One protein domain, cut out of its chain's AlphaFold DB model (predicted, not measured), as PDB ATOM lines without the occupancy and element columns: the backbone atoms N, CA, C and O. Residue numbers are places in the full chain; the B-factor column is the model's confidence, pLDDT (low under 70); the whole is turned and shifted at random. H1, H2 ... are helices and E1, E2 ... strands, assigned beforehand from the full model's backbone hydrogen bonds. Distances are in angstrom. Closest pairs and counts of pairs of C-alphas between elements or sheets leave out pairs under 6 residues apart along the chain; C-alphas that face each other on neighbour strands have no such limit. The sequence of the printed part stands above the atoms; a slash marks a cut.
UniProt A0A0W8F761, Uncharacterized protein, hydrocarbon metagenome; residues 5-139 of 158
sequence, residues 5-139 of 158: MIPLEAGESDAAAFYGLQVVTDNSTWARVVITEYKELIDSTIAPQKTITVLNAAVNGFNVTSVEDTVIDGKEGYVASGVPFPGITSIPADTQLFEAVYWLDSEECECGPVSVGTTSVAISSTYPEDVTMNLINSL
ATOM      1  N   MET A   5       2.116 -68.584 -72.682       91.00
ATOM      2  CA  MET A   5       3.048 -67.613 -72.116       91.00
ATOM      3  C   MET A   5       4.405 -68.281 -71.965       91.00
ATOM      4  O   MET A   5       4.537 -69.275 -71.255       91.00
ATOM      5  N   ILE A   6       5.406 -67.706 -72.613       92.69
ATOM      6  CA  ILE A   6       6.767 -68.209 -72.685       92.69
ATOM      7  C   ILE A   6       7.668 -67.153 -72.042       92.69
ATOM      8  O   ILE A   6       7.927 -66.112 -72.656       92.69
ATOM      9  N   PRO A   7       8.138 -67.369 -70.803       90.75
ATOM     10  CA  PRO A   7       9.227 -66.580 -70.250       90.75
ATOM     11  C   PRO A   7      10.449 -66.732 -71.157       90.75
ATOM     12  O   PRO A   7      10.846 -67.851 -71.484       90.75
ATOM     13  N   LEU A   8      11.024 -65.615 -71.588       90.75
ATOM     14  CA  LEU A   8      12.288 -65.635 -72.311       90.75
ATOM     15  C   LEU A   8      13.417 -65.779 -71.294       90.75
ATOM     16  O   LEU A   8      13.343 -65.223 -70.196       90.75
ATOM     17  N   GLU A   9      14.446 -66.544 -71.652       88.62
ATOM     18  CA  GLU A   9      15.615 -66.716 -70.795       88.62
ATOM     19  C   GLU A   9      16.221 -65.346 -70.482       88.62
ATOM     20  O   GLU A   9      16.488 -64.551 -71.388       88.62
ATOM     21  N   ALA A  10      16.385 -65.058 -69.190       90.56
ATOM     22  CA  ALA A  10      17.033 -63.833 -68.766       90.56
ATOM     23  C   ALA A  10      18.496 -63.871 -69.214       90.56
ATOM     24  O   ALA A  10      19.189 -64.873 -69.034       90.56
ATOM     25  N   GLY A  11      18.950 -62.777 -69.807       91.19
ATOM     26  CA  GLY A  11      20.307 -62.647 -70.314       91.19
ATOM     27  C   GLY A  11      21.071 -61.580 -69.554       91.19
ATOM     28  O   GLY A  11      20.490 -60.613 -69.071       91.19
ATOM     29  N   GLU A  12      22.388 -61.714 -69.508       94.19
ATOM     30  CA  GLU A  12      23.273 -60.645 -69.068       94.19
ATOM     31  C   GLU A  12      24.409 -60.486 -70.076       94.19
ATOM     32  O   GLU A  12      24.944 -61.453 -70.616       94.19
ATOM     33  N   SER A  13      24.757 -59.236 -70.340       92.25
ATOM     34  CA  SER A  13      25.909 -58.825 -71.127       92.25
ATOM     35  C   SER A  13      26.788 -57.889 -70.300       92.25
ATOM     36  O   SER A  13      26.432 -57.472 -69.193       92.25
ATOM     37  N   ASP A  14      27.925 -57.490 -70.860       92.50
ATOM     38  CA  ASP A  14      28.790 -56.497 -70.219       92.50
ATOM     39  C   ASP A  14      28.084 -55.148 -70.014       92.50
ATOM     40  O   ASP A  14      28.412 -54.443 -69.066       92.50
ATOM     41  N   ALA A  15      27.093 -54.810 -70.847       93.50
ATOM     42  CA  ALA A  15      26.409 -53.517 -70.812       93.50
ATOM     43  C   ALA A  15      25.049 -53.534 -70.088       93.50
ATOM     44  O   ALA A  15      24.630 -52.504 -69.559       93.50
ATOM     45  N   ALA A  16      24.340 -54.668 -70.077       95.81
ATOM     46  CA  ALA A  16      22.958 -54.736 -69.594       95.81
ATOM     47  C   ALA A  16      22.497 -56.155 -69.233       95.81
ATOM     48  O   ALA A  16      23.010 -57.136 -69.780       95.81
ATOM     49  N   ALA A  17      21.485 -56.235 -68.370       96.06
ATOM     50  CA  ALA A  17      20.642 -57.406 -68.160       96.06
ATOM     51  C   ALA A  17      19.339 -57.292 -68.973       96.06
ATOM     52  O   ALA A  17      18.827 -56.195 -69.196       96.06
ATOM     53  N   PHE A  18      18.796 -58.426 -69.409       93.94
ATOM     54  CA  PHE A  18      17.600 -58.508 -70.242       93.94
ATOM     55  C   PHE A  18      16.607 -59.490 -69.640       93.94
ATOM     56  O   PHE A  18      16.965 -60.609 -69.273       93.94
ATOM     57  N   TYR A  19      15.342 -59.096 -69.621       94.56
ATOM     58  CA  TYR A  19      14.229 -59.927 -69.188       94.56
ATOM     59  C   TYR A  19      13.162 -59.897 -70.265       94.56
ATOM     60  O   TYR A  19      12.939 -58.860 -70.891       94.56
ATOM     61  N   GLY A  20      12.473 -61.012 -70.489       93.94
ATOM     62  CA  GLY A  20      11.439 -61.028 -71.506       93.94
ATOM     63  C   GLY A  20      10.306 -61.988 -71.223       93.94
ATOM     64  O   GLY A  20      10.459 -63.012 -70.561       93.94
ATOM     65  N   LEU A  21       9.153 -61.645 -71.775       94.56
ATOM     66  CA  LEU A  21       7.965 -62.476 -71.792       94.56
ATOM     67  C   LEU A  21       7.405 -62.454 -73.205       94.56
ATOM     68  O   LEU A  21       7.255 -61.389 -73.800       94.56
ATOM     69  N   GLN A  22       7.063 -63.620 -73.732       94.81
ATOM     70  CA  GLN A  22       6.387 -63.751 -75.009       94.81
ATOM     71  C   GLN A  22       5.042 -64.445 -74.816       94.81
ATOM     72  O   GLN A  22       4.936 -65.429 -74.094       94.81
ATOM     73  N   VAL A  23       4.012 -63.937 -75.479       94.06
ATOM     74  CA  VAL A  23       2.688 -64.547 -75.551       94.06
ATOM     75  C   VAL A  23       2.439 -64.929 -76.999       94.06
ATOM     76  O   VAL A  23       2.406 -64.055 -77.862       94.06
ATOM     77  N   VAL A  24       2.248 -66.216 -77.271       93.94
ATOM     78  CA  VAL A  24       1.953 -66.728 -78.616       93.94
ATOM     79  C   VAL A  24       0.547 -67.309 -78.659       93.94
ATOM     80  O   VAL A  24       0.120 -67.988 -77.725       93.94
ATOM     81  N   THR A  25      -0.180 -67.034 -79.738       91.56
ATOM     82  CA  THR A  25      -1.454 -67.710 -80.040       91.56
ATOM     83  C   THR A  25      -1.275 -68.716 -81.175       91.56
ATOM     84  O   THR A  25      -1.918 -69.764 -81.189       91.56
ATOM     85  N   ASP A  26      -0.364 -68.422 -82.104       87.81
ATOM     86  CA  ASP A  26       0.057 -69.302 -83.190       87.81
ATOM     87  C   ASP A  26       1.480 -68.920 -83.661       87.81
ATOM     88  O   ASP A  26       2.162 -68.115 -83.023       87.81
ATOM     89  N   ASN A  27       1.948 -69.504 -84.768       81.69
ATOM     90  CA  ASN A  27       3.303 -69.292 -85.293       81.69
ATOM     91  C   ASN A  27       3.558 -67.880 -85.857       81.69
ATOM     92  O   ASN A  27       4.712 -67.507 -86.053       81.69
ATOM     93  N   SER A  28       2.506 -67.120 -86.157       84.44
ATOM     94  CA  SER A  28       2.557 -65.773 -86.742       84.44
ATOM     95  C   SER A  28       2.019 -64.682 -85.814       84.44
ATOM     96  O   SER A  28       2.412 -63.523 -85.950       84.44
ATOM     97  N   THR A  29       1.177 -65.042 -84.845       91.50
ATOM     98  CA  THR A  29       0.479 -64.107 -83.960       91.50
ATOM     99  C   THR A  29       1.050 -64.159 -82.547       91.50
ATOM    100  O   THR A  29       0.871 -65.143 -81.815       91.50
ATOM    101  N   TRP A  30       1.731 -63.086 -82.147       94.38
ATOM    102  CA  TRP A  30       2.421 -63.004 -80.867       94.38
ATOM    103  C   TRP A  30       2.499 -61.574 -80.312       94.38
ATOM    104  O   TRP A  30       2.306 -60.576 -81.005       94.38
ATOM    105  N   ALA A  31       2.809 -61.476 -79.023       96.50
ATOM    106  CA  ALA A  31       3.288 -60.264 -78.371       96.50
ATOM    107  C   ALA A  31       4.521 -60.603 -77.543       96.50
ATOM    108  O   ALA A  31       4.620 -61.695 -76.986       96.50
ATOM    109  N   ARG A  32       5.471 -59.682 -77.462       95.81
ATOM    110  CA  ARG A  32       6.685 -59.821 -76.672       95.81
ATOM    111  C   ARG A  32       6.912 -58.537 -75.903       95.81
ATOM    112  O   ARG A  32       6.842 -57.460 -76.475       95.81
ATOM    113  N   VAL A  33       7.232 -58.677 -74.628       96.56
ATOM    114  CA  VAL A  33       7.735 -57.601 -73.782       96.56
ATOM    115  C   VAL A  33       9.190 -57.924 -73.481       96.56
ATOM    116  O   VAL A  33       9.487 -59.034 -73.039       96.56
ATOM    117  N   VAL A  34      10.085 -56.978 -73.732       95.94
ATOM    118  CA  VAL A  34      11.502 -57.054 -73.375       95.94
ATOM    119  C   VAL A  34      11.831 -55.862 -72.493       95.94
ATOM    120  O   VAL A  34      11.557 -54.720 -72.854       95.94
ATOM    121  N   ILE A  35      12.417 -56.137 -71.338       96.88
ATOM    122  CA  ILE A  35      12.921 -55.143 -70.397       96.88
ATOM    123  C   ILE A  35      14.440 -55.232 -70.445       96.88
ATOM    124  O   ILE A  35      14.994 -56.320 -70.275       96.88
ATOM    125  N   THR A  36      15.101 -54.104 -70.669       96.38
ATOM    126  CA  THR A  36      16.561 -54.011 -70.636       96.38
ATOM    127  C   THR A  36      16.976 -53.106 -69.492       96.38
ATOM    128  O   THR A  36      16.559 -51.954 -69.443       96.38
ATOM    129  N   GLU A  37      17.797 -53.629 -68.588       96.69
ATOM    130  CA  GLU A  37      18.389 -52.901 -67.467       96.69
ATOM    131  C   GLU A  37      19.885 -52.699 -67.736       96.69
ATOM    132  O   GLU A  37      20.691 -53.626 -67.628       96.69
ATOM    133  N   TYR A  38      20.252 -51.488 -68.133       96.25
ATOM    134  CA  TYR A  38      21.622 -51.072 -68.398       96.25
ATOM    135  C   TYR A  38      22.388 -50.852 -67.092       96.25
ATOM    136  O   TYR A  38      21.857 -50.336 -66.110       96.25
ATOM    137  N   LYS A  39      23.672 -51.225 -67.089       95.75
ATOM    138  CA  LYS A  39      24.557 -51.059 -65.921       95.75
ATOM    139  C   LYS A  39      24.983 -49.606 -65.695       95.75
ATOM    140  O   LYS A  39      25.436 -49.263 -64.606       95.75
ATOM    141  N   GLU A  40      24.838 -48.769 -66.718       95.19
ATOM    142  CA  GLU A  40      25.169 -47.346 -66.713       95.19
ATOM    143  C   GLU A  40      23.986 -46.532 -67.251       95.19
ATOM    144  O   GLU A  40      23.116 -47.064 -67.944       95.19
ATOM    145  N   LEU A  41      23.968 -45.231 -66.949       93.88
ATOM    146  CA  LEU A  41      23.033 -44.291 -67.564       93.88
ATOM    147  C   LEU A  41      23.324 -44.195 -69.060       93.88
ATOM    148  O   LEU A  41      24.438 -43.847 -69.457       93.88
ATOM    149  N   ILE A  42      22.312 -44.458 -69.882       93.25
ATOM    150  CA  ILE A  42      22.406 -44.297 -71.331       93.25
ATOM    151  C   ILE A  42      21.381 -43.294 -71.846       93.25
ATOM    152  O   ILE A  42      20.436 -42.944 -71.142       93.25
ATOM    153  N   ASP A  43      21.579 -42.834 -73.080       93.31
ATOM    154  CA  ASP A  43      20.667 -41.909 -73.750       93.31
ATOM    155  C   ASP A  43      19.267 -42.534 -73.903       93.31
ATOM    156  O   ASP A  43      19.055 -43.481 -74.673       93.31
ATOM    157  N   SER A  44      18.313 -41.983 -73.153       95.38
ATOM    158  CA  SER A  44      16.902 -42.369 -73.144       95.38
ATOM    159  C   SER A  44      16.025 -41.416 -73.963       95.38
ATOM    160  O   SER A  44      14.802 -41.550 -73.970       95.38
ATOM    161  N   THR A  45      16.630 -40.478 -74.701       95.00
ATOM    162  CA  THR A  45      15.918 -39.512 -75.542       95.00
ATOM    163  C   THR A  45      15.106 -40.237 -76.619       95.00
ATOM    164  O   THR A  45      15.629 -41.038 -77.393       95.00
ATOM    165  N   ILE A  46      13.813 -39.922 -76.725       93.38
ATOM    166  CA  ILE A  46      12.878 -40.635 -77.614       93.38
ATOM    167  C   ILE A  46      13.246 -40.508 -79.101       93.38
ATOM    168  O   ILE A  46      13.135 -41.474 -79.858       93.38
ATOM    169  N   ALA A  47      13.681 -39.329 -79.553       93.06
ATOM    170  CA  ALA A  47      13.875 -39.068 -80.981       93.06
ATOM    171  C   ALA A  47      14.935 -39.982 -81.649       93.06
ATOM    172  O   ALA A  47      14.627 -40.571 -82.693       93.06
ATOM    173  N   PRO A  48      16.142 -40.180 -81.075       92.38
ATOM    174  CA  PRO A  48      17.081 -41.195 -81.558       92.38
ATOM    175  C   PRO A  48      16.505 -42.616 -81.548       92.38
ATOM    176  O   PRO A  48      16.676 -43.351 -82.521       92.38
ATOM    177  N   GLN A  49      15.772 -42.987 -80.494       93.56
ATOM    178  CA  GLN A  49      15.218 -44.335 -80.336       93.56
ATOM    179  C   GLN A  49      14.226 -44.678 -81.453       93.56
ATOM    180  O   GLN A  49      14.332 -45.745 -82.051       93.56
ATOM    181  N   LYS A  50      13.358 -43.739 -81.848       96.12
ATOM    182  CA  LYS A  50      12.461 -43.918 -83.007       96.12
ATOM    183  C   LYS A  50      13.215 -44.287 -84.284       96.12
ATOM    184  O   LYS A  50      12.776 -45.147 -85.043       96.12
ATOM    185  N   THR A  51      14.357 -43.641 -84.524       95.19
ATOM    186  CA  THR A  51      15.196 -43.929 -85.698       95.19
ATOM    187  C   THR A  51      15.753 -45.349 -85.630       95.19
ATOM    188  O   THR A  51      15.746 -46.060 -86.633       95.19
ATOM    189  N   ILE A  52      16.188 -45.782 -84.443       93.94
ATOM    190  CA  ILE A  52      16.677 -47.144 -84.208       93.94
ATOM    191  C   ILE A  52      15.557 -48.168 -84.437       93.94
ATOM    192  O   ILE A  52      15.783 -49.135 -85.160       93.94
ATOM    193  N   THR A  53      14.347 -47.941 -83.918       95.50
ATOM    194  CA  THR A  53      13.195 -48.829 -84.155       95.50
ATOM    195  C   THR A  53      12.857 -48.944 -85.639       95.50
ATOM    196  O   THR A  53      12.676 -50.055 -86.134       95.50
ATOM    197  N   VAL A  54      12.862 -47.841 -86.398       96.44
ATOM    198  CA  VAL A  54      12.642 -47.892 -87.857       96.44
ATOM    199  C   VAL A  54      13.699 -48.748 -88.561       96.44
ATOM    200  O   VAL A  54      13.363 -49.567 -89.418       96.44
ATOM    201  N   LEU A  55      14.974 -48.594 -88.193       96.44
ATOM    202  CA  LEU A  55      16.063 -49.390 -88.762       96.44
ATOM    203  C   LEU A  55      15.956 -50.871 -88.377       96.44
ATOM    204  O   LEU A  55      16.119 -51.736 -89.237       96.44
ATOM    205  N   ASN A  56      15.639 -51.172 -87.118       94.50
ATOM    206  CA  ASN A  56      15.457 -52.540 -86.637       94.50
ATOM    207  C   ASN A  56      14.281 -53.227 -87.336       94.50
ATOM    208  O   ASN A  56      14.424 -54.362 -87.790       94.50
ATOM    209  N   ALA A  57      13.145 -52.547 -87.487       95.00
ATOM    210  CA  ALA A  57      12.009 -53.063 -88.243       95.00
ATOM    211  C   ALA A  57      12.409 -53.384 -89.691       95.00
ATOM    212  O   ALA A  57      12.116 -54.476 -90.183       95.00
ATOM    213  N   ALA A  58      13.172 -52.494 -90.337       95.44
ATOM    214  CA  ALA A  58      13.648 -52.710 -91.699       95.44
ATOM    215  C   ALA A  58      14.572 -53.932 -91.823       95.44
ATOM    216  O   ALA A  58      14.400 -54.739 -92.739       95.44
ATOM    217  N   VAL A  59      15.506 -54.112 -90.883       94.50
ATOM    218  CA  VAL A  59      16.375 -55.304 -90.810       94.50
ATOM    219  C   VAL A  59      15.555 -56.586 -90.632       94.50
ATOM    220  O   VAL A  59      15.904 -57.620 -91.199       94.50
ATOM    221  N   ASN A  60      14.436 -56.511 -89.910       92.25
ATOM    222  CA  ASN A  60      13.511 -57.627 -89.703       92.25
ATOM    223  C   ASN A  60      12.468 -57.796 -90.827       92.25
ATOM    224  O   ASN A  60      11.567 -58.624 -90.710       92.25
ATOM    225  N   GLY A  61      12.589 -57.055 -91.934       94.88
ATOM    226  CA  GLY A  61      11.735 -57.216 -93.112       94.88
ATOM    227  C   GLY A  61      10.427 -56.422 -93.083       94.88
ATOM    228  O   GLY A  61       9.559 -56.681 -93.917       94.88
ATOM    229  N   PHE A  62      10.286 -55.452 -92.179       96.69
ATOM    230  CA  PHE A  62       9.116 -54.582 -92.070       96.69
ATOM    231  C   PHE A  62       9.411 -53.156 -92.547       96.69
ATOM    232  O   PHE A  62      10.415 -52.545 -92.197       96.69
ATOM    233  N   ASN A  63       8.479 -52.600 -93.308       96.75
ATOM    234  CA  ASN A  63       8.405 -51.188 -93.635       96.75
ATOM    235  C   ASN A  63       7.554 -50.464 -92.584       96.75
ATOM    236  O   ASN A  63       6.345 -50.696 -92.509       96.75
ATOM    237  N   VAL A  64       8.165 -49.582 -91.795       97.25
ATOM    238  CA  VAL A  64       7.435 -48.760 -90.818       97.25
ATOM    239  C   VAL A  64       6.560 -47.739 -91.544       97.25
ATOM    240  O   VAL A  64       7.033 -46.982 -92.391       97.25
ATOM    241  N   THR A  65       5.275 -47.728 -91.209       97.06
ATOM    242  CA  THR A  65       4.242 -46.877 -91.808       97.06
ATOM    243  C   THR A  65       3.854 -45.699 -90.922       97.06
ATOM    244  O   THR A  65       3.443 -44.667 -91.449       97.06
ATOM    245  N   SER A  66       3.999 -45.819 -89.600       97.25
ATOM    246  CA  SER A  66       3.780 -44.717 -88.657       97.25
ATOM    247  C   SER A  66       4.697 -44.827 -87.444       97.25
ATOM    248  O   SER A  66       5.127 -45.920 -87.078       97.25
ATOM    249  N   VAL A  67       4.992 -43.681 -86.830       97.75
ATOM    250  CA  VAL A  67       5.647 -43.576 -85.523       97.75
ATOM    251  C   VAL A  67       4.983 -42.427 -84.778       97.75
ATOM    252  O   VAL A  67       5.073 -41.279 -85.215       97.75
ATOM    253  N   GLU A  68       4.310 -42.729 -83.675       96.81
ATOM    254  CA  GLU A  68       3.497 -41.769 -82.931       96.81
ATOM    255  C   GLU A  68       3.953 -41.691 -81.478       96.81
ATOM    256  O   GLU A  68       4.148 -42.717 -80.827       96.81
ATOM    257  N   ASP A  69       4.130 -40.469 -80.974       96.81
ATOM    258  CA  ASP A  69       4.388 -40.241 -79.553       96.81
ATOM    259  C   ASP A  69       3.140 -40.531 -78.731       96.81
ATOM    260  O   ASP A  69       2.021 -40.189 -79.119       96.81
ATOM    261  N   THR A  70       3.339 -41.143 -77.571       95.50
ATOM    262  CA  THR A  70       2.257 -41.477 -76.652       95.50
ATOM    263  C   THR A  70       2.770 -41.568 -75.215       95.50
ATOM    264  O   THR A  70       3.958 -41.397 -74.939       95.50
ATOM    265  N   VAL A  71       1.860 -41.830 -74.284       94.62
ATOM    266  CA  VAL A  71       2.175 -42.081 -72.880       94.62
ATOM    267  C   VAL A  71       1.922 -43.553 -72.578       94.62
ATOM    268  O   VAL A  71       0.804 -44.035 -72.748       94.62
ATOM    269  N   ILE A  72       2.947 -44.257 -72.100       95.06
ATOM    270  CA  ILE A  72       2.907 -45.686 -71.760       95.06
ATOM    271  C   ILE A  72       3.291 -45.826 -70.292       95.06
ATOM    272  O   ILE A  72       4.327 -45.320 -69.874       95.06
ATOM    273  N   ASP A  73       2.426 -46.447 -69.487       92.56
ATOM    274  CA  ASP A  73       2.595 -46.561 -68.026       92.56
ATOM    275  C   ASP A  73       2.929 -45.214 -67.332       92.56
ATOM    276  O   ASP A  73       3.727 -45.122 -66.401       92.56
ATOM    277  N   GLY A  74       2.336 -44.119 -67.826       92.25
ATOM    278  CA  GLY A  74       2.570 -42.762 -67.313       92.25
ATOM    279  C   GLY A  74       3.918 -42.142 -67.701       92.25
ATOM    280  O   GLY A  74       4.253 -41.073 -67.191       92.25
ATOM    281  N   LYS A  75       4.683 -42.787 -68.583       94.62
ATOM    282  CA  LYS A  75       5.974 -42.325 -69.100       94.62
ATOM    283  C   LYS A  75       5.845 -41.914 -70.558       94.62
ATOM    284  O   LYS A  75       5.021 -42.462 -71.288       94.62
ATOM    285  N   GLU A  76       6.662 -40.960 -70.980       94.81
ATOM    286  CA  GLU A  76       6.768 -40.636 -72.398       94.81
ATOM    287  C   GLU A  76       7.339 -41.836 -73.161       94.81
ATOM    288  O   GLU A  76       8.281 -42.502 -72.721       94.81
ATOM    289  N   GLY A  77       6.745 -42.120 -74.311       96.06
ATOM    290  CA  GLY A  77       7.151 -43.200 -75.189       96.06
ATOM    291  C   GLY A  77       6.586 -42.995 -76.583       96.06
ATOM    292  O   GLY A  77       6.064 -41.933 -76.925       96.06
ATOM    293  N   TYR A  78       6.684 -44.027 -77.406       97.75
ATOM    294  CA  TYR A  78       6.127 -44.004 -78.752       97.75
ATOM    295  C   TYR A  78       5.666 -45.390 -79.176       97.75
ATOM    296  O   TYR A  78       6.097 -46.396 -78.612       97.75
ATOM    297  N   VAL A  79       4.811 -45.426 -80.196       97.81
ATOM    298  CA  VAL A  79       4.402 -46.641 -80.901       97.81
ATOM    299  C   VAL A  79       4.738 -46.476 -82.376       97.81
ATOM    300  O   VAL A  79       4.302 -45.529 -83.029       97.81
ATOM    301  N   ALA A  80       5.529 -47.398 -82.906       97.94
ATOM    302  CA  ALA A  80       5.743 -47.583 -84.327       97.94
ATOM    303  C   ALA A  80       4.816 -48.686 -84.846       97.94
ATOM    304  O   ALA A  80       4.614 -49.698 -84.176       97.94
ATOM    305  N   SER A  81       4.283 -48.511 -86.053       97.81
ATOM    306  CA  SER A  81       3.564 -49.563 -86.772       97.81
ATOM    307  C   SER A  81       4.201 -49.807 -88.133       97.81
ATOM    308  O   SER A  81       4.717 -48.880 -88.759       97.81
ATOM    309  N   GLY A  82       4.173 -51.046 -88.609       97.06
ATOM    310  CA  GLY A  82       4.734 -51.407 -89.901       97.06
ATOM    311  C   GLY A  82       4.087 -52.633 -90.519       97.06
ATOM    312  O   GLY A  82       3.395 -53.410 -89.865       97.06
ATOM    313  N   VAL A  83       4.348 -52.801 -91.809       96.75
ATOM    314  CA  VAL A  83       3.888 -53.936 -92.617       96.75
ATOM    315  C   VAL A  83       5.086 -54.587 -93.306       96.75
ATOM    316  O   VAL A  83       6.089 -53.906 -93.524       96.75
ATOM    317  N   PRO A  84       5.041 -55.877 -93.665       96.12
ATOM    318  CA  PRO A  84       6.132 -56.524 -94.380       96.12
ATOM    319  C   PRO A  84       6.510 -55.779 -95.663       96.12
ATOM    320  O   PRO A  84       5.651 -55.249 -96.374       96.12
ATOM    321  N   PHE A  85       7.801 -55.764 -96.000       95.25
ATOM    322  CA  PHE A  85       8.226 -55.267 -97.305       95.25
ATOM    323  C   PHE A  85       7.614 -56.109 -98.435       95.25
ATOM    324  O   PHE A  85       7.539 -57.339 -98.328       95.25
ATOM    325  N   PRO A  86       7.245 -55.483 -99.569       91.94
ATOM    326  CA  PRO A  86       6.820 -56.223-100.747       91.94
ATOM    327  C   PRO A  86       7.873 -57.260-101.163       91.94
ATOM    328  O   PRO A  86       9.046 -56.932-101.334       91.94
ATOM    329  N   GLY A  87       7.448 -58.510-101.354       87.62
ATOM    330  CA  GLY A  87       8.319 -59.606-101.795       87.62
ATOM    331  C   GLY A  87       8.948 -60.442-100.674       87.62
ATOM    332  O   GLY A  87       9.555 -61.467-100.978       87.62
ATOM    333  N   ILE A  88       8.766 -60.075 -99.400       89.06
ATOM    334  CA  ILE A  88       9.094 -60.957 -98.272       89.06
ATOM    335  C   ILE A  88       8.020 -62.044 -98.171       89.06
ATOM    336  O   ILE A  88       6.858 -61.757 -97.909       89.06
ATOM    337  N   THR A  89       8.403 -63.302 -98.396       88.44
ATOM    338  CA  THR A  89       7.480 -64.454 -98.365       88.44
ATOM    339  C   THR A  89       7.522 -65.234 -97.055       88.44
ATOM    340  O   THR A  89       6.671 -66.089 -96.826       88.44
ATOM    341  N   SER A  90       8.501 -64.954 -96.191       88.50
ATOM    342  CA  SER A  90       8.637 -65.581 -94.873       88.50
ATOM    343  C   SER A  90       7.680 -65.009 -93.823       88.50
ATOM    344  O   SER A  90       7.564 -65.584 -92.747       88.50
ATOM    345  N   ILE A  91       7.017 -63.887 -94.121       89.75
ATOM    346  CA  ILE A  91       6.070 -63.202 -93.237       89.75
ATOM    347  C   ILE A  91       4.736 -63.092 -93.989       89.75
ATOM    348  O   ILE A  91       4.753 -62.697 -95.159       89.75
ATOM    349  N   PRO A  92       3.588 -63.438 -93.377       90.44
ATOM    350  CA  PRO A  92       2.285 -63.244 -94.007       90.44
ATOM    351  C   PRO A  92       2.073 -61.780 -94.413       90.44
ATOM    352  O   PRO A  92       2.342 -60.870 -93.633       90.44
ATOM    353  N   ALA A  93       1.596 -61.544 -95.636       89.88
ATOM    354  CA  ALA A  93       1.496 -60.197 -96.211       89.88
ATOM    355  C   ALA A  93       0.517 -59.268 -95.466       89.88
ATOM    356  O   ALA A  93       0.604 -58.051 -95.597       89.88
ATOM    357  N   ASP A  94      -0.413 -59.846 -94.712       89.81
ATOM    358  CA  ASP A  94      -1.404 -59.179 -93.868       89.81
ATOM    359  C   ASP A  94      -0.939 -58.992 -92.415       89.81
ATOM    360  O   ASP A  94      -1.676 -58.430 -91.607       89.81
ATOM    361  N   THR A  95       0.277 -59.431 -92.071       92.50
ATOM    362  CA  THR A  95       0.849 -59.175 -90.746       92.50
ATOM    363  C   THR A  95       1.058 -57.680 -90.556       92.50
ATOM    364  O   THR A  95       1.639 -57.004 -91.402       92.50
ATOM    365  N   GLN A  96       0.643 -57.176 -89.401       95.00
ATOM    366  CA  GLN A  96       1.009 -55.852 -88.929       95.00
ATOM    367  C   GLN A  96       1.965 -56.024 -87.757       95.00
ATOM    368  O   GLN A  96       1.728 -56.864 -86.897       95.00
ATOM    369  N   LEU A  97       3.055 -55.267 -87.739       96.69
ATOM    370  CA  LEU A  97       3.956 -55.194 -86.597       96.69
ATOM    371  C   LEU A  97       3.701 -53.882 -85.872       96.69
ATOM    372  O   LEU A  97       3.689 -52.822 -86.493       96.69
ATOM    373  N   PHE A  98       3.569 -53.960 -84.560       97.81
ATOM    374  CA  PHE A  98       3.595 -52.820 -83.662       97.81
ATOM    375  C   PHE A  98       4.802 -52.938 -82.745       97.81
ATOM    376  O   PHE A  98       5.095 -54.027 -82.254       97.81
ATOM    377  N   GLU A  99       5.481 -51.827 -82.492       97.56
ATOM    378  CA  GLU A  99       6.583 -51.742 -81.543       97.56
ATOM    379  C   GLU A  99       6.419 -50.489 -80.693       97.56
ATOM    380  O   GLU A  99       6.430 -49.374 -81.205       97.56
ATOM    381  N   ALA A 100       6.246 -50.674 -79.391       97.62
ATOM    382  CA  ALA A 100       6.140 -49.604 -78.423       97.62
ATOM    383  C   ALA A 100       7.389 -49.568 -77.552       97.62
ATOM    384  O   ALA A 100       7.819 -50.610 -77.057       97.62
ATOM    385  N   VAL A 101       7.957 -48.384 -77.341       97.44
ATOM    386  CA  VAL A 101       9.164 -48.218 -76.527       97.44
ATOM    387  C   VAL A 101       8.982 -47.059 -75.562       97.44
ATOM    388  O   VAL A 101       8.507 -45.987 -75.938       97.44
ATOM    389  N   TYR A 102       9.378 -47.284 -74.315       96.88
ATOM    390  CA  TYR A 102       9.413 -46.276 -73.262       96.88
ATOM    391  C   TYR A 102      10.478 -46.628 -72.220       96.88
ATOM    392  O   TYR A 102      11.077 -47.706 -72.248       96.88
ATOM    393  N   TRP A 103      10.714 -45.703 -71.297       96.94
ATOM    394  CA  TRP A 103      11.699 -45.837 -70.230       96.94
ATOM    395  C   TRP A 103      11.032 -45.691 -68.867       96.94
ATOM    396  O   TRP A 103      10.251 -44.765 -68.649       96.94
ATOM    397  N   LEU A 104      11.354 -46.587 -67.931       95.44
ATOM    398  CA  LEU A 104      10.761 -46.556 -66.587       95.44
ATOM    399  C   LEU A 104      11.316 -45.409 -65.739       95.44
ATOM    400  O   LEU A 104      10.609 -44.839 -64.904       95.44
ATOM    401  N   ASP A 105      12.573 -45.060 -65.973       94.94
ATOM    402  CA  ASP A 105      13.395 -44.191 -65.137       94.94
ATOM    403  C   ASP A 105      14.068 -43.062 -65.929       94.94
ATOM    404  O   ASP A 105      15.052 -42.498 -65.467       94.94
ATOM    405  N   SER A 106      13.546 -42.728 -67.115       95.56
ATOM    406  CA  SER A 106      14.074 -41.609 -67.899       95.56
ATOM    407  C   SER A 106      13.921 -40.283 -67.150       95.56
ATOM    408  O   SER A 106      12.840 -39.962 -66.644       95.56
ATOM    409  N   GLU A 107      15.009 -39.520 -67.107       95.00
ATOM    410  CA  GLU A 107      15.092 -38.181 -66.535       95.00
ATOM    411  C   GLU A 107      15.871 -37.239 -67.459       95.00
ATOM    412  O   GLU A 107      16.754 -37.664 -68.207       95.00
ATOM    413  N   GLU A 108      15.539 -35.947 -67.434       94.50
ATOM    414  CA  GLU A 108      16.280 -34.934 -68.190       94.50
ATOM    415  C   GLU A 108      17.708 -34.792 -67.645       94.50
ATOM    416  O   GLU A 108      17.924 -34.667 -66.439       94.50
ATOM    417  N   CYS A 109      18.696 -34.768 -68.537       89.81
ATOM    418  CA  CYS A 109      20.079 -34.525 -68.162       89.81
ATOM    419  C   CYS A 109      20.331 -33.027 -67.977       89.81
ATOM    420  O   CYS A 109      20.070 -32.225 -68.872       89.81
ATOM    421  N   GLU A 110      21.011 -32.640 -66.898       88.50
ATOM    422  CA  GLU A 110      21.517 -31.264 -66.748       88.50
ATOM    423  C   GLU A 110      22.567 -30.891 -67.820       88.50
ATOM    424  O   GLU A 110      22.920 -29.725 -67.997       88.50
ATOM    425  N   CYS A 111      23.076 -31.887 -68.551       82.31
ATOM    426  CA  CYS A 111      24.099 -31.749 -69.577       82.31
ATOM    427  C   CYS A 111      23.589 -31.271 -70.951       82.31
ATOM    428  O   CYS A 111      24.413 -31.022 -71.836       82.31
ATOM    429  N   GLY A 112      22.273 -31.131 -71.163       87.12
ATOM    430  CA  GLY A 112      21.712 -30.665 -72.434       87.12
ATOM    431  C   GLY A 112      20.270 -31.119 -72.682       87.12
ATOM    432  O   GLY A 112      19.627 -31.629 -71.776       87.12
ATOM    433  N   PRO A 113      19.741 -30.961 -73.910       89.00
ATOM    434  CA  PRO A 113      18.377 -31.359 -74.270       89.00
ATOM    435  C   PRO A 113      18.289 -32.872 -74.538       89.00
ATOM    436  O   PRO A 113      17.832 -33.298 -75.597       89.00
ATOM    437  N   VAL A 114      18.821 -33.671 -73.618       93.50
ATOM    438  CA  VAL A 114      18.846 -35.133 -73.687       93.50
ATOM    439  C   VAL A 114      18.302 -35.695 -72.390       93.50
ATOM    440  O   VAL A 114      18.437 -35.076 -71.335       93.50
ATOM    441  N   SER A 115      17.731 -36.886 -72.471       95.31
ATOM    442  CA  SER A 115      17.317 -37.644 -71.299       95.31
ATOM    443  C   SER A 115      18.233 -38.844 -71.116       95.31
ATOM    444  O   SER A 115      18.762 -39.391 -72.085       95.31
ATOM    445  N   VAL A 116      18.442 -39.250 -69.868       95.94
ATOM    446  CA  VAL A 116      19.207 -40.448 -69.514       95.94
ATOM    447  C   VAL A 116      18.342 -41.413 -68.718       95.94
ATOM    448  O   VAL A 116      17.330 -41.017 -68.154       95.94
ATOM    449  N   GLY A 117      18.659 -42.699 -68.757       95.44
ATOM    450  CA  GLY A 117      17.933 -43.728 -68.014       95.44
ATOM    451  C   GLY A 117      18.690 -45.048 -68.014       95.44
ATOM    452  O   GLY A 117      19.662 -45.216 -68.754       95.44
ATOM    453  N   THR A 118      18.251 -45.986 -67.179       96.69
ATOM    454  CA  THR A 118      18.857 -47.319 -67.077       96.69
ATOM    455  C   THR A 118      17.898 -48.436 -67.453       96.69
ATOM    456  O   THR A 118      18.360 -49.527 -67.754       96.69
ATOM    457  N   THR A 119      16.584 -48.205 -67.485       96.69
ATOM    458  CA  THR A 119      15.613 -49.278 -67.733       96.69
ATOM    459  C   THR A 119      14.671 -48.950 -68.885       96.69
ATOM    460  O   THR A 119      13.722 -48.174 -68.735       96.69
ATOM    461  N   SER A 120      14.902 -49.590 -70.035       96.50
ATOM    462  CA  SER A 120      14.028 -49.488 -71.204       96.50
ATOM    463  C   SER A 120      13.071 -50.670 -71.287       96.50
ATOM    464  O   SER A 120      13.377 -51.793 -70.873       96.50
ATOM    465  N   VAL A 121      11.891 -50.416 -71.843       96.94
ATOM    466  CA  VAL A 121      10.883 -51.433 -72.121       96.94
ATOM    467  C   VAL A 121      10.493 -51.332 -73.584       96.94
ATOM    468  O   VAL A 121      10.088 -50.269 -74.052       96.94
ATOM    469  N   ALA A 122      10.592 -52.453 -74.290       96.62
ATOM    470  CA  ALA A 122      10.130 -52.615 -75.658       96.62
ATOM    471  C   ALA A 122       9.006 -53.655 -75.695       96.62
ATOM    472  O   ALA A 122       9.151 -54.767 -75.184       96.62
ATOM    473  N   ILE A 123       7.880 -53.295 -76.299       97.25
ATOM    474  CA  ILE A 123       6.727 -54.170 -76.499       97.25
ATOM    475  C   ILE A 123       6.532 -54.318 -78.000       97.25
ATOM    476  O   ILE A 123       6.209 -53.347 -78.671       97.25
ATOM    477  N   SER A 124       6.689 -55.523 -78.529       96.50
ATOM    478  CA  SER A 124       6.440 -55.812 -79.942       96.50
ATOM    479  C   SER A 124       5.236 -56.730 -80.080       96.50
ATOM    480  O   SER A 124       5.079 -57.658 -79.287       96.50
ATOM    481  N   SER A 125       4.379 -56.515 -81.073       97.12
ATOM    482  CA  SER A 125       3.220 -57.376 -81.290       97.12
ATOM    483  C   SER A 125       2.798 -57.473 -82.747       97.12
ATOM    484  O   SER A 125       2.889 -56.504 -83.495       97.12
ATOM    485  N   THR A 126       2.299 -58.653 -83.113       95.94
ATOM    486  CA  THR A 126       1.595 -58.916 -84.369       95.94
ATOM    487  C   THR A 126       0.091 -59.132 -84.190       95.94
ATOM    488  O   THR A 126      -0.596 -59.517 -85.136       95.94
ATOM    489  N   TYR A 127      -0.449 -58.897 -82.987       95.19
ATOM    490  CA  TYR A 127      -1.896 -58.892 -82.770       95.19
ATOM    491  C   TYR A 127      -2.551 -57.685 -83.466       95.19
ATOM    492  O   TYR A 127      -1.886 -56.670 -83.702       95.19
ATOM    493  N   PRO A 128      -3.869 -57.752 -83.741       94.12
ATOM    494  CA  PRO A 128      -4.642 -56.598 -84.189       94.12
ATOM    495  C   PRO A 128      -4.435 -55.363 -83.302       94.12
ATOM    496  O   PRO A 128      -4.179 -55.480 -82.100       94.12
ATOM    497  N   GLU A 129      -4.557 -54.177 -83.898       94.12
ATOM    498  CA  GLU A 129      -4.273 -52.891 -83.248       94.12
ATOM    499  C   GLU A 129      -5.002 -52.717 -81.908       94.12
ATOM    500  O   GLU A 129      -4.398 -52.309 -80.922       94.12
ATOM    501  N   ASP A 130      -6.283 -53.074 -81.839       95.56
ATOM    502  CA  ASP A 130      -7.102 -52.943 -80.635       95.56
ATOM    503  C   ASP A 130      -6.576 -53.801 -79.476       95.56
ATOM    504  O   ASP A 130      -6.488 -53.329 -78.340       95.56
ATOM    505  N   VAL A 131      -6.170 -55.040 -79.765       94.50
ATOM    506  CA  VAL A 131      -5.565 -55.954 -78.787       94.50
ATOM    507  C   VAL A 131      -4.193 -55.444 -78.355       94.50
ATOM    508  O   VAL A 131      -3.893 -55.417 -77.161       94.50
ATOM    509  N   THR A 132      -3.378 -54.995 -79.309       95.12
ATOM    510  CA  THR A 132      -2.041 -54.453 -79.046       95.12
ATOM    511  C   THR A 132      -2.101 -53.202 -78.175       95.12
ATOM    512  O   THR A 132      -1.408 -53.116 -77.161       95.12
ATOM    513  N   MET A 133      -2.969 -52.246 -78.506       95.62
ATOM    514  CA  MET A 133      -3.134 -51.030 -77.715       95.62
ATOM    515  C   MET A 133      -3.729 -51.330 -76.340       95.62
ATOM    516  O   MET A 133      -3.351 -50.693 -75.360       95.62
ATOM    517  N   ASN A 134      -4.615 -52.326 -76.221       95.06
ATOM    518  CA  ASN A 134      -5.093 -52.775 -74.914       95.06
ATOM    519  C   ASN A 134      -3.952 -53.345 -74.058       95.06
ATOM    520  O   ASN A 134      -3.838 -52.991 -72.884       95.06
ATOM    521  N   LEU A 135      -3.074 -54.163 -74.646       93.31
ATOM    522  CA  LEU A 135      -1.879 -54.674 -73.974       93.31
ATOM    523  C   LEU A 135      -0.975 -53.525 -73.504       93.31
ATOM    524  O   LEU A 135      -0.659 -53.458 -72.321       93.31
ATOM    525  N   ILE A 136      -0.611 -52.602 -74.398       94.69
ATOM    526  CA  ILE A 136       0.267 -51.460 -74.083       94.69
ATOM    527  C   ILE A 136      -0.323 -50.600 -72.956       94.69
ATOM    528  O   ILE A 136       0.390 -50.217 -72.035       94.69
ATOM    529  N   ASN A 137      -1.631 -50.332 -72.996       93.06
ATOM    530  CA  ASN A 137      -2.299 -49.466 -72.021       93.06
ATOM    531  C   ASN A 137      -2.572 -50.143 -70.668       93.06
ATOM    532  O   ASN A 137      -2.818 -49.452 -69.678       93.06
ATOM    533  N   SER A 138      -2.596 -51.478 -70.616       92.00
ATOM    534  CA  SER A 138      -2.892 -52.241 -69.394       92.00
ATOM    535  C   SER A 138      -1.646 -52.746 -68.675       92.00
ATOM    536  O   SER A 138      -1.697 -52.985 -67.465       92.00
ATOM    537  N   LEU A 139      -0.536 -52.912 -69.398       89.31
ATOM    538  CA  LEU A 139       0.709 -53.411 -68.843       89.31
ATOM    539  C   LEU A 139       1.301 -52.400 -67.858       89.31
ATOM    540  O   LEU A 139       1.443 -51.220 -68.165       89.31
TER     541      LEU A 139
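What this domain is: This is residues 5 to 139 of the 158 residues of an uncharacterized protein of hydrocarbon metagenome (UniProt A0A0W8F761). One twisted sheet of seven antiparallel strands has a helix on each face: its E6, E5 and E4 end curls round H1, and H2 covers part of the opposite face near E6 and E7. E1 and E2, at the other end of the sheet, are away from both helices. The printed part has 135 residues, with E1 E2 E3 H1 E4 E5 E6 E7 H2 along the chain and a sheet order of E1 E2 E3 E7 E6 E5 E4. The class is mixed, helices and strands; the whole is compact, with a radius of gyration of the C-alphas of 15.2 A, and elongated, spanning 47 by 30 by 29 A.

How they stand to each other: E1, residues 5 to 12, is an edge strand and makes a hairpin with E2, residues 16 to 24, with N 8 and O 20 2.9 A apart. E2 makes a hairpin with E3, residues 30 to 43, where N 19 and O 35 are 2.9 A apart; E1 E2 E3 are a meander, each strand the antiparallel neighbour of the one before. E3 is also the antiparallel neighbour of E7, residues 115 to 125, with N 34 and O 122 at 2.8 A. A second meander is E4, residues 62 to 72, E5, residues 75 to 84, E6, residues 97 to 103, and E7; N 68 and O 79 are 2.9 A apart, N 80 and O 99 2.8 A, and N 100 and O 123 2.8 A. H1, residues 46 to 59, and H2, residues 129 to 138, are on opposite faces of the sheet, in three layers, helices on both faces of a sheet, and are apart. The closest C-alphas of H1 and E4 are those of Val 54 and Val 64, 6.1 A apart; those of H2 and E7 are Ser 125 and Thr 132, 6.4 A apart. Every O i to N i+4 pair of H2 is within hydrogen-bond range, and 9 of 10 in H1.

Where its parts are: E1 begins at C-alpha 5 (3.048, -67.613, -72.116) and is 21.6 A long; E2 is 25.8 A. E3, 28.8 A, bends by 118 degrees at residue 40. H1 is 20.0 A long and begins at C-alpha 46 (12.878, -40.635, -77.614). E4, 23.0 A, bends by 74 degrees at residue 69; E5 is 29.0 A and E6 20.4 A. E7, 26.2 A, bends by 86 degrees at residue 118. H2, 13.9 A, ends at C-alpha 138 (-2.892, -52.241, -69.394).

The domain as a whole: The two C-alphas farthest apart, those of Thr 89 and Glu 110, are 47.9 A apart. The links E5 to E6, residues 85 to 96, and E6 to E7 are long; residues 107 to 108 pair antiparallel with residues 115 to 116 of E7. The printed part has no cut, its mean pLDDT is 94.1, and no printed residue is under 70.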